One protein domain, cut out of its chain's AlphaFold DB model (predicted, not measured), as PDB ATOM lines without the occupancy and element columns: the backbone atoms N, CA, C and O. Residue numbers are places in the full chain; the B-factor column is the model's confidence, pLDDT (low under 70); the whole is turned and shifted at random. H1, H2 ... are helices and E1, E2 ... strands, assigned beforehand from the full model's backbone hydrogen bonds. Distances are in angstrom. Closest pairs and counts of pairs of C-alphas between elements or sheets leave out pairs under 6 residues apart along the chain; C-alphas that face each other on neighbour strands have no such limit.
ATOM      1  N   MET A   2     226.355 232.147 187.357       87.50
ATOM      2  CA  MET A   2     227.650 232.535 187.956       87.50
ATOM      3  C   MET A   2     228.543 231.368 188.398       87.50
ATOM      4  O   MET A   2     229.758 231.473 188.270       87.50
ATOM      5  N   ALA A   3     227.968 230.263 188.890       94.44
ATOM      6  CA  ALA A   3     228.753 229.096 189.309       94.44
ATOM      7  C   ALA A   3     229.567 228.528 188.136       94.44
ATOM      8  O   ALA A   3     230.786 228.443 188.215       94.44
ATOM      9  N   TRP A   4     228.912 228.278 186.999       93.19
ATOM     10  CA  TRP A   4     229.595 227.755 185.819       93.19
ATOM     11  C   TRP A   4     230.566 228.771 185.196       93.19
ATOM     12  O   TRP A   4     231.694 228.398 184.896       93.19
ATOM     13  N   LYS A   5     230.201 230.064 185.098       93.88
ATOM     14  CA  LYS A   5     231.132 231.131 184.660       93.88
ATOM     15  C   LYS A   5     232.411 231.137 185.515       93.88
ATOM     16  O   LYS A   5     233.509 231.265 184.978       93.88
ATOM     17  N   LYS A   6     232.289 230.948 186.836       94.94
ATOM     18  CA  LYS A   6     233.434 230.834 187.753       94.94
ATOM     19  C   LYS A   6     234.264 229.577 187.493       94.94
ATOM     20  O   LYS A   6     235.483 229.691 187.423       94.94
ATOM     21  N   ASP A   7     233.628 228.424 187.318       96.81
ATOM     22  CA  ASP A   7     234.324 227.155 187.059       96.81
ATOM     23  C   ASP A   7     235.074 227.153 185.716       96.81
ATOM     24  O   ASP A   7     236.077 226.463 185.574       96.81
ATOM     25  N   GLN A   8     234.635 227.962 184.745       95.94
ATOM     26  CA  GLN A   8     235.361 228.202 183.490       95.94
ATOM     27  C   GLN A   8     236.518 229.216 183.631       95.94
ATOM     28  O   GLN A   8     237.134 229.585 182.636       95.94
ATOM     29  N   GLY A   9     236.808 229.713 184.839       95.81
ATOM     30  CA  GLY A   9     237.856 230.714 185.073       95.81
ATOM     31  C   GLY A   9     237.485 232.136 184.636       95.81
ATOM     32  O   GLY A   9     238.345 233.009 184.594       95.81
ATOM     33  N   LEU A  10     236.208 232.400 184.338       95.06
ATOM     34  CA  LEU A  10     235.727 233.672 183.781       95.06
ATOM     35  C   LEU A  10     235.054 234.575 184.823       95.06
ATOM     36  O   LEU A  10     234.353 235.517 184.463       95.06
ATOM     37  N   ALA A  11     235.246 234.308 186.118       91.94
ATOM     38  CA  ALA A  11     234.569 235.034 187.197       91.94
ATOM     39  C   ALA A  11     234.780 236.560 187.143       91.94
ATOM     40  O   ALA A  11     233.865 237.300 187.489       91.94
ATOM     41  N   ALA A  12     235.959 237.005 186.703       92.12
ATOM     42  CA  ALA A  12     236.337 238.415 186.592       92.12
ATOM     43  C   ALA A  12     236.320 238.941 185.141       92.12
ATOM     44  O   ALA A  12     236.913 239.975 184.865       92.12
ATOM     45  N   SER A  13     235.714 238.209 184.198       93.31
ATOM     46  CA  SER A  13     235.653 238.645 182.799       93.31
ATOM     47  C   SER A  13     234.547 239.677 182.590       93.31
ATOM     48  O   SER A  13     233.375 239.373 182.846       93.31
ATOM     49  N   ASP A  14     234.935 240.830 182.044       94.44
ATOM     50  CA  ASP A  14     234.043 241.910 181.600       94.44
ATOM     51  C   ASP A  14     233.556 241.728 180.148       94.44
ATOM     52  O   ASP A  14     232.710 242.480 179.672       94.44
ATOM     53  N   HIS A  15     234.098 240.748 179.415       93.94
ATOM     54  CA  HIS A  15     233.801 240.536 177.990       93.94
ATOM     55  C   HIS A  15     232.893 239.338 177.715       93.94
ATOM     56  O   HIS A  15     232.317 239.242 176.633       93.94
ATOM     57  N   ILE A  16     232.797 238.395 178.656       94.50
ATOM     58  CA  ILE A  16     232.030 237.161 178.476       94.50
ATOM     59  C   ILE A  16     230.982 237.065 179.570       94.50
ATOM     60  O   ILE A  16     231.313 236.845 180.735       94.50
ATOM     61  N   ASP A  17     229.716 237.128 179.175       94.12
ATOM     62  CA  ASP A  17     228.587 236.960 180.077       94.12
ATOM     63  C   ASP A  17     227.785 235.709 179.774       94.12
ATOM     64  O   ASP A  17     227.519 235.343 178.633       94.12
ATOM     65  N   PHE A  18     227.398 235.036 180.853       94.88
ATOM     66  CA  PHE A  18     226.576 233.844 180.789       94.88
ATOM     67  C   PHE A  18     225.156 234.255 181.155       94.88
ATOM     68  O   PHE A  18     224.845 234.494 182.326       94.88
ATOM     69  N   VAL A  19     224.295 234.333 180.147       93.00
ATOM     70  CA  VAL A  19     222.899 234.754 180.297       93.00
ATOM     71  C   VAL A  19     221.994 233.526 180.378       93.00
ATOM     72  O   VAL A  19     222.261 232.497 179.761       93.00
ATOM     73  N   ALA A  20     220.936 233.613 181.185       92.69
ATOM     74  CA  ALA A  20     219.937 232.559 181.304       92.69
ATOM     75  C   ALA A  20     218.681 232.918 180.502       92.69
ATOM     76  O   ALA A  20     217.886 233.743 180.944       92.69
ATOM     77  N   ASP A  21     218.467 232.238 179.379       93.44
ATOM     78  CA  ASP A  21     217.172 232.210 178.693       93.44
ATOM     79  C   ASP A  21     216.276 231.138 179.336       93.44
ATOM     80  O   ASP A  21     216.032 230.065 178.789       93.44
ATOM     81  N   SER A  22     215.861 231.389 180.580       90.44
ATOM     82  CA  SER A  22     215.247 230.380 181.459       90.44
ATOM     83  C   SER A  22     213.933 229.798 180.930       90.44
ATOM     84  O   SER A  22     213.516 228.735 181.381       90.44
ATOM     85  N   HIS A  23     213.276 230.504 180.011       89.12
ATOM     86  CA  HIS A  23     211.999 230.118 179.408       89.12
ATOM     87  C   HIS A  23     212.141 229.805 177.910       89.12
ATOM     88  O   HIS A  23     211.132 229.601 177.235       89.12
ATOM     89  N   ALA A  24     213.380 229.756 177.405       89.94
ATOM     90  CA  ALA A  24     213.712 229.589 175.996       89.94
ATOM     91  C   ALA A  24     213.061 230.645 175.077       89.94
ATOM     92  O   ALA A  24     212.854 230.367 173.904       89.94
ATOM     93  N   GLN A  25     212.697 231.831 175.578       93.81
ATOM     94  CA  GLN A  25     211.950 232.828 174.798       93.81
ATOM     95  C   GLN A  25     212.781 233.383 173.644       93.81
ATOM     96  O   GLN A  25     212.285 233.501 172.527       93.81
ATOM     97  N   LEU A  26     214.047 233.713 173.911       92.69
ATOM     98  CA  LEU A  26     214.960 234.185 172.874       92.69
ATOM     99  C   LEU A  26     215.306 233.045 171.916       92.69
ATOM    100  O   LEU A  26     215.298 233.216 170.703       92.69
ATOM    101  N   THR A  27     215.584 231.872 172.476       91.88
ATOM    102  CA  THR A  27     215.935 230.669 171.725       91.88
ATOM    103  C   THR A  27     214.810 230.267 170.761       91.88
ATOM    104  O   THR A  27     215.086 229.931 169.613       91.88
ATOM    105  N   ASP A  28     213.553 230.344 171.198       89.94
ATOM    106  CA  ASP A  28     212.353 230.061 170.399       89.94
ATOM    107  C   ASP A  28     212.128 231.131 169.330       89.94
ATOM    108  O   ASP A  28     211.973 230.808 168.155       89.94
ATOM    109  N   ALA A  29     212.237 232.413 169.694       91.50
ATOM    110  CA  ALA A  29     212.127 233.517 168.740       91.50
ATOM    111  C   ALA A  29     213.176 233.456 167.614       91.50
ATOM    112  O   ALA A  29     212.919 233.928 166.509       91.50
ATOM    113  N   LEU A  30     214.349 232.876 167.886       90.06
ATOM    114  CA  LEU A  30     215.419 232.679 166.908       90.06
ATOM    115  C   LEU A  30     215.314 231.353 166.134       90.06
ATOM    116  O   LEU A  30     216.150 231.105 165.268       90.06
ATOM    117  N   GLY A  31     214.344 230.481 166.440       88.06
ATOM    118  CA  GLY A  31     214.258 229.140 165.841       88.06
ATOM    119  C   GLY A  31     215.434 228.227 166.220       88.06
ATOM    120  O   GLY A  31     215.783 227.292 165.503       88.06
ATOM    121  N   LEU A  32     216.087 228.513 167.350       88.56
ATOM    122  CA  LEU A  32     217.287 227.818 167.821       88.56
ATOM    123  C   LEU A  32     216.990 226.798 168.912       88.56
ATOM    124  O   LEU A  32     217.917 226.257 169.516       88.56
ATOM    125  N   VAL A  33     215.719 226.525 169.200       86.50
ATOM    126  CA  VAL A  33     215.387 225.447 170.125       86.50
ATOM    127  C   VAL A  33     215.775 224.151 169.436       86.50
ATOM    128  O   VAL A  33     215.412 223.904 168.288       86.50
ATOM    129  N   MET A  34     216.501 223.305 170.153       79.62
ATOM    130  CA  MET A  34     216.814 221.938 169.767       79.62
ATOM    131  C   MET A  34     215.535 221.093 169.896       79.62
ATOM    132  O   MET A  34     215.417 220.206 170.746       79.62
ATOM    133  N   THR A  35     214.526 221.463 169.105       63.28
ATOM    134  CA  THR A  35     213.303 220.710 168.875       63.28
ATOM    135  C   THR A  35     213.537 219.761 167.722       63.28
ATOM    136  O   THR A  35     214.238 220.075 166.764       63.28
ATOM    137  N   GLY A  36     212.880 218.613 167.780       50.16
ATOM    138  CA  GLY A  36     212.540 217.918 166.557       50.16
ATOM    139  C   GLY A  36     211.179 218.379 166.080       50.16
ATOM    140  O   GLY A  36     210.248 217.599 166.226       50.16
ATOM    141  N   ALA A  37     211.016 219.620 165.617       42.22
ATOM    142  CA  ALA A  37     209.756 220.113 165.040       42.22
ATOM    143  C   ALA A  37     209.955 220.664 163.617       42.22
ATOM    144  O   ALA A  37     209.174 220.320 162.733       42.22
ATOM    145  N   ASP A  38     211.043 221.401 163.372       44.84
ATOM    146  CA  ASP A  38     211.424 221.881 162.027       44.84
ATOM    147  C   ASP A  38     212.152 220.795 161.216       44.84
ATOM    148  O   ASP A  38     212.107 220.755 159.989       44.84
ATOM    149  N   ASN A  39     212.769 219.859 161.935       48.00
ATOM    150  CA  ASN A  39     213.114 218.527 161.473       48.00
ATOM    151  C   ASN A  39     212.527 217.576 162.522       48.00
ATOM    152  O   ASN A  39     213.166 217.376 163.559       48.00
ATOM    153  N   PRO A  40     211.268 217.110 162.360       45.19
ATOM    154  CA  PRO A  40     210.629 216.287 163.361       45.19
ATOM    155  C   PRO A  40     211.569 215.163 163.760       45.19
ATOM    156  O   PRO A  40     212.071 214.479 162.870       45.19
ATOM    157  N   PHE A  41     211.848 215.015 165.061       49.69
ATOM    158  CA  PHE A  41     212.636 213.890 165.562       49.69
ATOM    159  C   PHE A  41     211.818 212.645 165.230       49.69
ATOM    160  O   PHE A  41     210.886 212.263 165.936       49.69
ATOM    161  N   ASP A  42     212.089 212.095 164.059       46.91
ATOM    162  CA  ASP A  42     211.323 211.017 163.495       46.91
ATOM    163  C   ASP A  42     211.922 209.739 164.065       46.91
ATOM    164  O   ASP A  42     212.923 209.212 163.573       46.91
ATOM    165  N   PHE A  43     211.289 209.269 165.141       48.16
ATOM    166  CA  PHE A  43     211.564 207.994 165.798       48.16
ATOM    167  C   PHE A  43     211.606 206.805 164.813       48.16
ATOM    168  O   PHE A  43     212.081 205.736 165.191       48.16
ATOM    169  N   ALA A  44     211.120 206.968 163.572       48.72
ATOM    170  CA  ALA A  44     211.135 205.969 162.513       48.72
ATOM    171  C   ALA A  44     212.196 206.198 161.406       48.72
ATOM    172  O   ALA A  44     212.449 205.263 160.646       48.72
ATOM    173  N   LYS A  45     212.840 207.374 161.287       45.50
ATOM    174  CA  LYS A  45     213.839 207.657 160.219       45.50
ATOM    175  C   LYS A  45     215.282 207.306 160.563       45.50
ATOM    176  O   LYS A  45     216.117 207.279 159.661       45.50
ATOM    177  N   ALA A  46     215.588 207.005 161.820       43.81
ATOM    178  CA  ALA A  46     216.912 206.551 162.225       43.81
ATOM    179  C   ALA A  46     216.828 205.126 162.805       43.81
ATOM    180  O   ALA A  46     216.257 204.943 163.882       43.81
ATOM    181  N   PRO A  47     217.378 204.096 162.134       39.25
ATOM    182  CA  PRO A  47     217.473 202.756 162.700       39.25
ATOM    183  C   PRO A  47     218.577 202.745 163.769       39.25
ATOM    184  O   PRO A  47     219.725 202.408 163.497       39.25
ATOM    185  N   GLY A  48     218.241 203.162 164.989       45.44
ATOM    186  CA  GLY A  48     219.152 203.165 166.136       45.44
ATOM    187  C   GLY A  48     218.899 204.330 167.099       45.44
ATOM    188  O   GLY A  48     218.161 205.257 166.768       45.44
ATOM    189  N   PRO A  49     219.489 204.312 168.307       41.12
ATOM    190  CA  PRO A  49     219.314 205.361 169.303       41.12
ATOM    191  C   PRO A  49     220.138 206.596 168.911       41.12
ATOM    192  O   PRO A  49     221.147 206.889 169.548       41.12
ATOM    193  N   VAL A  50     219.745 207.321 167.862       51.62
ATOM    194  CA  VAL A  50     220.420 208.565 167.449       51.62
ATOM    195  C   VAL A  50     219.917 209.703 168.331       51.62
ATOM    196  O   VAL A  50     219.206 210.603 167.906       51.62
ATOM    197  N   TYR A  51     220.222 209.602 169.617       53.62
ATOM    198  CA  TYR A  51     219.870 210.613 170.599       53.62
ATOM    199  C   TYR A  51     221.118 211.070 171.349       53.62
ATOM    200  O   TYR A  51     221.054 211.169 172.552       53.62
ATOM    201  N   ASP A  52     222.287 211.291 170.758       57.69
ATOM    202  CA  ASP A  52     223.374 211.845 171.587       57.69
ATOM    203  C   ASP A  52     223.162 213.333 171.909       57.69
ATOM    204  O   ASP A  52     222.382 214.037 171.266       57.69
ATOM    205  N   GLY A  53     223.757 213.774 173.018       66.81
ATOM    206  CA  GLY A  53     223.617 215.135 173.527       66.81
ATOM    207  C   GLY A  53     222.553 215.321 174.627       66.81
ATOM    208  O   GLY A  53     221.980 214.368 175.172       66.81
ATOM    209  N   PRO A  54     222.287 216.578 175.027       73.19
ATOM    210  CA  PRO A  54     221.581 216.874 176.273       73.19
ATOM    211  C   PRO A  54     220.090 216.509 176.255       73.19
ATOM    212  O   PRO A  54     219.523 216.291 177.324       73.19
ATOM    213  N   ASN A  55     219.456 216.368 175.085       74.25
ATOM    214  CA  ASN A  55     218.055 215.941 175.003       74.25
ATOM    215  C   ASN A  55     217.845 214.466 175.399       74.25
ATOM    216  O   ASN A  55     216.805 214.159 175.976       74.25
ATOM    217  N   LYS A  56     218.817 213.563 175.187       72.31
ATOM    218  CA  LYS A  56     218.757 212.178 175.722       72.31
ATOM    219  C   LYS A  56     218.993 212.118 177.212       72.31
ATOM    220  O   LYS A  56     218.340 211.342 177.896       72.31
ATOM    221  N   ALA A  57     219.926 212.927 177.704       74.81
ATOM    222  CA  ALA A  57     220.269 212.931 179.117       74.81
ATOM    223  C   ALA A  57     219.179 213.589 179.981       74.81
ATOM    224  O   ALA A  57     218.939 213.144 181.099       74.81
ATOM    225  N   LEU A  58     218.537 214.653 179.481       75.38
ATOM    226  CA  LEU A  58     217.677 215.534 180.282       75.38
ATOM    227  C   LEU A  58     216.221 215.597 179.794       75.38
ATOM    228  O   LEU A  58     215.355 216.065 180.526       75.38
ATOM    229  N   GLY A  59     215.930 215.110 178.586       71.81
ATOM    230  CA  GLY A  59     214.595 215.118 177.989       71.81
ATOM    231  C   GLY A  59     214.233 216.414 177.249       71.81
ATOM    232  O   GLY A  59     214.683 217.512 177.582       71.81
ATOM    233  N   PHE A  60     213.347 216.285 176.257       72.12
ATOM    234  CA  PHE A  60     212.925 217.372 175.354       72.12
ATOM    235  C   PHE A  60     212.175 218.522 176.041       72.12
ATOM    236  O   PHE A  60     212.197 219.655 175.566       72.12
ATOM    237  N   HIS A  61     211.542 218.256 177.186       75.62
ATOM    238  CA  HIS A  61     210.828 219.272 177.965       75.62
ATOM    239  C   HIS A  61     211.753 220.386 178.488       75.62
ATOM    240  O   HIS A  61     211.268 221.444 178.880       75.62
ATOM    241  N   THR A  62     213.073 220.168 178.470       76.31
ATOM    242  CA  THR A  62     214.070 221.147 178.923       76.31
ATOM    243  C   THR A  62     214.389 222.242 177.900       76.31
ATOM    244  O   THR A  62     215.113 223.170 178.249       76.31
ATOM    245  N   LYS A  63     213.852 222.160 176.667       81.69
ATOM    246  CA  LYS A  63     213.982 223.177 175.601       81.69
ATOM    247  C   LYS A  63     215.407 223.732 175.452       81.69
ATOM    248  O   LYS A  63     215.644 224.934 175.555       81.69
ATOM    249  N   ARG A  64     216.383 222.849 175.234       86.62
ATOM    250  CA  ARG A  64     217.779 223.256 175.028       86.62
ATOM    251  C   ARG A  64     217.948 224.047 173.731       86.62
ATOM    252  O   ARG A  64     217.213 223.825 172.776       86.62
ATOM    253  N   CYS A  65     218.936 224.934 173.696       88.94
ATOM    254  CA  CYS A  65     219.355 225.608 172.472       88.94
ATOM    255  C   CYS A  65     220.269 224.710 171.625       88.94
ATOM    256  O   CYS A  65     220.990 223.861 172.155       88.94
ATOM    257  N   LYS A  66     220.247 224.926 170.309       87.56
ATOM    258  CA  LYS A  66     221.229 224.398 169.360       87.56
ATOM    259  C   LYS A  66     222.572 225.097 169.566       87.56
ATOM    260  O   LYS A  66     222.617 226.301 169.846       87.56
ATOM    261  N   ARG A  67     223.673 224.369 169.369       91.44
ATOM    262  CA  ARG A  67     225.013 224.965 169.344       91.44
ATOM    263  C   ARG A  67     225.101 225.951 168.179       91.44
ATOM    264  O   ARG A  67     224.984 225.566 167.016       91.44
ATOM    265  N   SER A  68     225.267 227.226 168.505       94.00
ATOM    266  CA  SER A  68     225.217 228.308 167.530       94.00
ATOM    267  C   SER A  68     226.058 229.507 167.958       94.00
ATOM    268  O   SER A  68     226.337 229.695 169.143       94.00
ATOM    269  N   ALA A  69     226.456 230.312 166.974       96.75
ATOM    270  CA  ALA A  69     227.082 231.614 167.152       96.75
ATOM    271  C   ALA A  69     226.295 232.669 166.369       96.75
ATOM    272  O   ALA A  69     225.858 232.422 165.244       96.75
ATOM    273  N   ILE A  70     226.109 233.843 166.970       96.31
ATOM    274  CA  ILE A  70     225.335 234.940 166.387       96.31
ATOM    275  C   ILE A  70     226.153 236.222 166.499       96.31
ATOM    276  O   ILE A  70     226.572 236.590 167.597       96.31
ATOM    277  N   LEU A  71     226.339 236.917 165.378       95.88
ATOM    278  CA  LEU A  71     226.883 238.272 165.366       95.88
ATOM    279  C   LEU A  71     225.734 239.273 165.300       95.88
ATOM    280  O   LEU A  71     224.936 239.255 164.358       95.88
ATOM    281  N   VAL A  72     225.683 240.172 166.282       95.38
ATOM    282  CA  VAL A  72     224.687 241.242 166.351       95.38
ATOM    283  C   VAL A  72     225.393 242.588 166.412       95.38
ATOM    284  O   VAL A  72     226.174 242.843 167.324       95.38
ATOM    285  N   GLU A  73     225.074 243.474 165.474       95.69
ATOM    286  CA  GLU A  73     225.599 244.838 165.426       95.69
ATOM    287  C   GLU A  73     224.440 245.828 165.480       95.69
ATOM    288  O   GLU A  73     223.549 245.800 164.632       95.69
ATOM    289  N   SER A  74     224.424 246.692 166.500       95.69
ATOM    290  CA  SER A  74     223.364 247.696 166.705       95.69
ATOM    291  C   SER A  74     221.941 247.113 166.673       95.69
ATOM    292  O   SER A  74     221.019 247.722 166.135       95.69
ATOM    293  N   GLY A  75     221.763 245.916 167.243       93.75
ATOM    294  CA  GLY A  75     220.478 245.210 167.280       93.75
ATOM    295  C   GLY A  75     220.106 244.483 165.983       93.75
ATOM    296  O   GLY A  75     219.031 243.896 165.910       93.75
ATOM    297  N   VAL A  76     220.978 244.490 164.973       95.06
ATOM    298  CA  VAL A  76     220.774 243.784 163.706       95.06
ATOM    299  C   VAL A  76     221.608 242.511 163.692       95.06
ATOM    300  O   VAL A  76     222.825 242.559 163.864       95.06
ATOM    301  N   VAL A  77     220.960 241.374 163.449       94.75
ATOM    302  CA  VAL A  77     221.639 240.091 163.238       94.75
ATOM    303  C   VAL A  77     222.351 240.129 161.886       94.75
ATOM    304  O   VAL A  77     221.713 240.317 160.852       94.75
ATOM    305  N   LYS A  78     223.676 239.984 161.900       95.19
ATOM    306  CA  LYS A  78     224.529 239.992 160.701       95.19
ATOM    307  C   LYS A  78     224.890 238.590 160.235       95.19
ATOM    308  O   LYS A  78     225.000 238.357 159.040       95.19
ATOM    309  N   LEU A  79     225.062 237.675 161.184       95.56
ATOM    310  CA  LEU A  79     225.502 236.311 160.933       95.56
ATOM    311  C   LEU A  79     224.867 235.376 161.960       95.56
ATOM    312  O   LEU A  79     224.802 235.714 163.145       95.56
ATOM    313  N   VAL A  80     224.434 234.203 161.503       95.25
ATOM    314  CA  VAL A  80     223.974 233.096 162.344       95.25
ATOM    315  C   VAL A  80     224.638 231.826 161.830       95.25
ATOM    316  O   VAL A  80     224.417 231.435 160.687       95.25
ATOM    317  N   LEU A  81     225.445 231.186 162.672       95.88
ATOM    318  CA  LEU A  81     226.099 229.913 162.382       95.88
ATOM    319  C   LEU A  81     225.548 228.860 163.335       95.88
ATOM    320  O   LEU A  81     225.584 229.053 164.550       95.88
ATOM    321  N   ILE A  82     225.027 227.761 162.797       93.19
ATOM    322  CA  ILE A  82     224.372 226.693 163.561       93.19
ATOM    323  C   ILE A  82     225.099 225.389 163.241       93.19
ATOM    324  O   ILE A  82     225.219 225.029 162.075       93.19
ATOM    325  N   ALA A  83     225.592 224.695 164.266       91.00
ATOM    326  CA  ALA A  83     226.381 223.468 164.105       91.00
ATOM    327  C   ALA A  83     225.529 222.205 163.862       91.00
ATOM    328  O   ALA A  83     226.072 221.128 163.631       91.00
ATOM    329  N   GLU A  84     224.202 222.325 163.939       85.88
ATOM    330  CA  GLU A  84     223.258 221.234 163.687       85.88
ATOM    331  C   GLU A  84     223.394 220.694 162.259       85.88
ATOM    332  O   GLU A  84     223.441 221.452 161.288       85.88
ATOM    333  N   ALA A  85     223.346 219.372 162.124       81.56
ATOM    334  CA  ALA A  85     223.092 218.726 160.843       81.56
ATOM    335  C   ALA A  85     222.267 217.442 161.008       81.56
ATOM    336  O   ALA A  85     222.049 216.959 162.117       81.56
ATOM    337  N   ASN A  86     221.809 216.870 159.891       74.88
ATOM    338  CA  ASN A  86     220.924 215.694 159.886       74.88
ATOM    339  C   ASN A  86     221.500 214.480 160.635       74.88
ATOM    340  O   ASN A  86     220.752 213.710 161.228       74.88
ATOM    341  N   ASP A  87     222.817 214.304 160.583       75.00
ATOM    342  CA  ASP A  87     223.577 213.249 161.255       75.00
ATOM    343  C   ASP A  87     224.179 213.694 162.602       75.00
ATOM    344  O   ASP A  87     224.714 212.866 163.333       75.00
ATOM    345  N   ASP A  88     224.063 214.979 162.951       75.56
ATOM    346  CA  ASP A  88     224.542 215.566 164.208       75.56
ATOM    347  C   ASP A  88     223.558 216.635 164.724       75.56
ATOM    348  O   ASP A  88     223.832 217.838 164.640       75.56
ATOM    349  N   PRO A  89     222.384 216.234 165.245       74.25
ATOM    350  CA  PRO A  89     221.351 217.189 165.652       74.25
ATOM    351  C   PRO A  89     221.775 218.108 166.810       74.25
ATOM    352  O   PRO A  89     221.241 219.203 166.970       74.25
ATOM    353  N   ALA A  90     222.729 217.665 167.635       76.81
ATOM    354  CA  ALA A  90     223.275 218.457 168.737       76.81
ATOM    355  C   ALA A  90     224.391 219.419 168.285       76.81
ATOM    356  O   ALA A  90     224.666 220.405 168.976       76.81
ATOM    357  N   GLY A  91     225.020 219.154 167.135       79.44
ATOM    358  CA  GLY A  91     226.206 219.874 166.672       79.44
ATOM    359  C   GLY A  91     227.443 219.573 167.522       79.44
ATOM    360  O   GLY A  91     228.262 220.461 167.755       79.44
ATOM    361  N   ASP A  92     227.547 218.360 168.072       80.88
ATOM    362  CA  ASP A  92     228.655 217.955 168.945       80.88
ATOM    363  C   ASP A  92     229.852 217.407 168.159       80.88
ATOM    364  O   ASP A  92     230.984 217.491 168.635       80.88
ATOM    365  N   SER A  93     229.622 216.882 166.954       84.94
ATOM    366  CA  SER A  93     230.679 216.359 166.078       84.94
ATOM    367  C   SER A  93     231.360 217.456 165.261       84.94
ATOM    368  O   SER A  93     232.491 217.256 164.823       84.94
ATOM    369  N   ARG A  94     230.685 218.597 165.057       88.81
ATOM    370  CA  ARG A  94     231.200 219.761 164.308       88.81
ATOM    371  C   ARG A  94     231.094 221.077 165.092       88.81
ATOM    372  O   ARG A  94     230.459 222.034 164.630       88.81
ATOM    373  N   PRO A  95     231.668 221.166 166.305       91.44
ATOM    374  CA  PRO A  95     231.567 222.374 167.118       91.44
ATOM    375  C   PRO A  95     232.213 223.600 166.452       91.44
ATOM    376  O   PRO A  95     231.781 224.727 166.717       91.44
ATOM    377  N   GLU A  96     233.189 223.383 165.561       96.00
ATOM    378  CA  GLU A  96     233.951 224.407 164.845       96.00
ATOM    379  C   GLU A  96     233.080 225.371 164.040       96.00
ATOM    380  O   GLU A  96     233.449 226.534 163.895       96.00
ATOM    381  N   VAL A  97     231.889 224.943 163.602       94.94
ATOM    382  CA  VAL A  97     230.925 225.806 162.898       94.94
ATOM    383  C   VAL A  97     230.585 227.049 163.727       94.94
ATOM    384  O   VAL A  97     230.436 228.139 163.183       94.94
ATOM    385  N   SER A  98     230.498 226.894 165.050       95.12
ATOM    386  CA  SER A  98     230.167 227.966 165.999       95.12
ATOM    387  C   SER A  98     231.385 228.595 166.689       95.12
ATOM    388  O   SER A  98     231.228 229.490 167.519       95.12
ATOM    389  N   CYS A  99     232.599 228.127 166.393       95.56
ATOM    390  CA  CYS A  99     233.820 228.630 167.015       95.56
ATOM    391  C   CYS A  99     234.262 229.968 166.409       95.56
ATOM    392  O   CYS A  99     233.912 230.322 165.280       95.56
ATOM    393  N   ILE A 100     235.052 230.726 167.175       94.75
ATOM    394  CA  ILE A 100     235.431 232.101 166.832       94.75
ATOM    395  C   ILE A 100     236.215 232.185 165.519       94.75
ATOM    396  O   ILE A 100     236.056 233.144 164.773       94.75
ATOM    397  N   GLU A 101     237.016 231.176 165.195       96.12
ATOM    398  CA  GLU A 101     237.791 231.107 163.959       96.12
ATOM    399  C   GLU A 101     236.874 231.105 162.733       96.12
ATOM    400  O   GLU A 101     237.116 231.851 161.782       96.12
ATOM    401  N   ASN A 102     235.792 230.321 162.782       96.75
ATOM    402  CA  ASN A 102     234.811 230.261 161.705       96.75
ATOM    403  C   ASN A 102     233.989 231.553 161.633       96.75
ATOM    404  O   ASN A 102     233.829 232.120 160.558       96.75
ATOM    405  N   VAL A 103     233.562 232.089 162.784       95.12
ATOM    406  CA  VAL A 103     232.865 233.387 162.853       95.12
ATOM    407  C   VAL A 103     233.698 234.488 162.192       95.12
ATOM    408  O   VAL A 103     233.196 235.211 161.340       95.12
ATOM    409  N   LEU A 104     234.987 234.597 162.529       95.31
ATOM    410  CA  LEU A 104     235.887 235.608 161.962       95.31
ATOM    411  C   LEU A 104     236.172 235.403 160.468       95.31
ATOM    412  O   LEU A 104     236.523 236.369 159.787       95.31
ATOM    413  N   SER A 105     236.079 234.167 159.974       95.50
ATOM    414  CA  SER A 105     236.188 233.857 158.547       95.50
ATOM    415  C   SER A 105     234.946 234.334 157.795       95.50
ATOM    416  O   SER A 105     235.065 235.097 156.840       95.50
ATOM    417  N   GLU A 106     233.761 233.963 158.280       94.00
ATOM    418  CA  GLU A 106     232.465 234.311 157.683       94.00
ATOM    419  C   GLU A 106     232.151 235.812 157.785       94.00
ATOM    420  O   GLU A 106     231.515 236.375 156.906       94.00
ATOM    421  N   MET A 107     232.658 236.504 158.811       87.88
ATOM    422  CA  MET A 107     232.543 237.966 158.936       87.88
ATOM    423  C   MET A 107     233.244 238.751 157.821       87.88
ATOM    424  O   MET A 107     232.938 239.926 157.624       87.88
ATOM    425  N   LYS A 108     234.248 238.158 157.166       75.56
ATOM    426  CA  LYS A 108     235.046 238.821 156.121       75.56
ATOM    427  C   LYS A 108     234.506 238.578 154.710       75.56
ATOM    428  O   LYS A 108     235.020 239.211 153.786       75.56
TER     429      LYS A 108
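What this domain is: This is residues 2 to 108 of the 109 residues of the protein "Hypothetical protein" of Coccolithus braarudii (UniProt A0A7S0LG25). This model has little regular structure: a two-stranded hairpin, E1 and E2, has short H5 over one face with H4 near its end, while long loops bearing small helices H1, H2 and H3 spread away. The 107 printed residues run H1 H2 H3 E1 E2 H4 H5, mixed in class, with 40 in named elements. It is only just compact, close to loose, with radius of gyration of the C-alphas 15.4 A, spanning 46 by 35 by 25 A.

How they stand to each other: H1, residues 2 to 7, H2, 25 to 29, and H3, 54 to 58, are apart from each other. In the antiparallel hairpin of E1, 68 to 73, and E2, 76 to 82, find N 69 and O 81, 2.9 A apart. H4, 95 to 98, comes closest to E1 at C-alphas Ser 98 and Ala 69, 4.9 A. H5, 100 to 106, comes closest to E1 at C-alphas Val 103 and Ala 69, 7.4 A. Every O i to N i+4 pair is within hydrogen-bond range in H1, H2, H3 and H5; H4 is too short for one.

Where its parts are: Find C-alpha 2 at (227.650, 232.535, 187.956), where H1 begins. E1 measures 16.7 A and E2 17.5 A. H5, 9.9 A, ends at (232.465, 234.311, 157.683).

The domain as a whole: The printed part has no cut. Links H1 to H2, H2 to H3 and E2 to H4 are long. Residues 35 to 53 have pLDDT under 70.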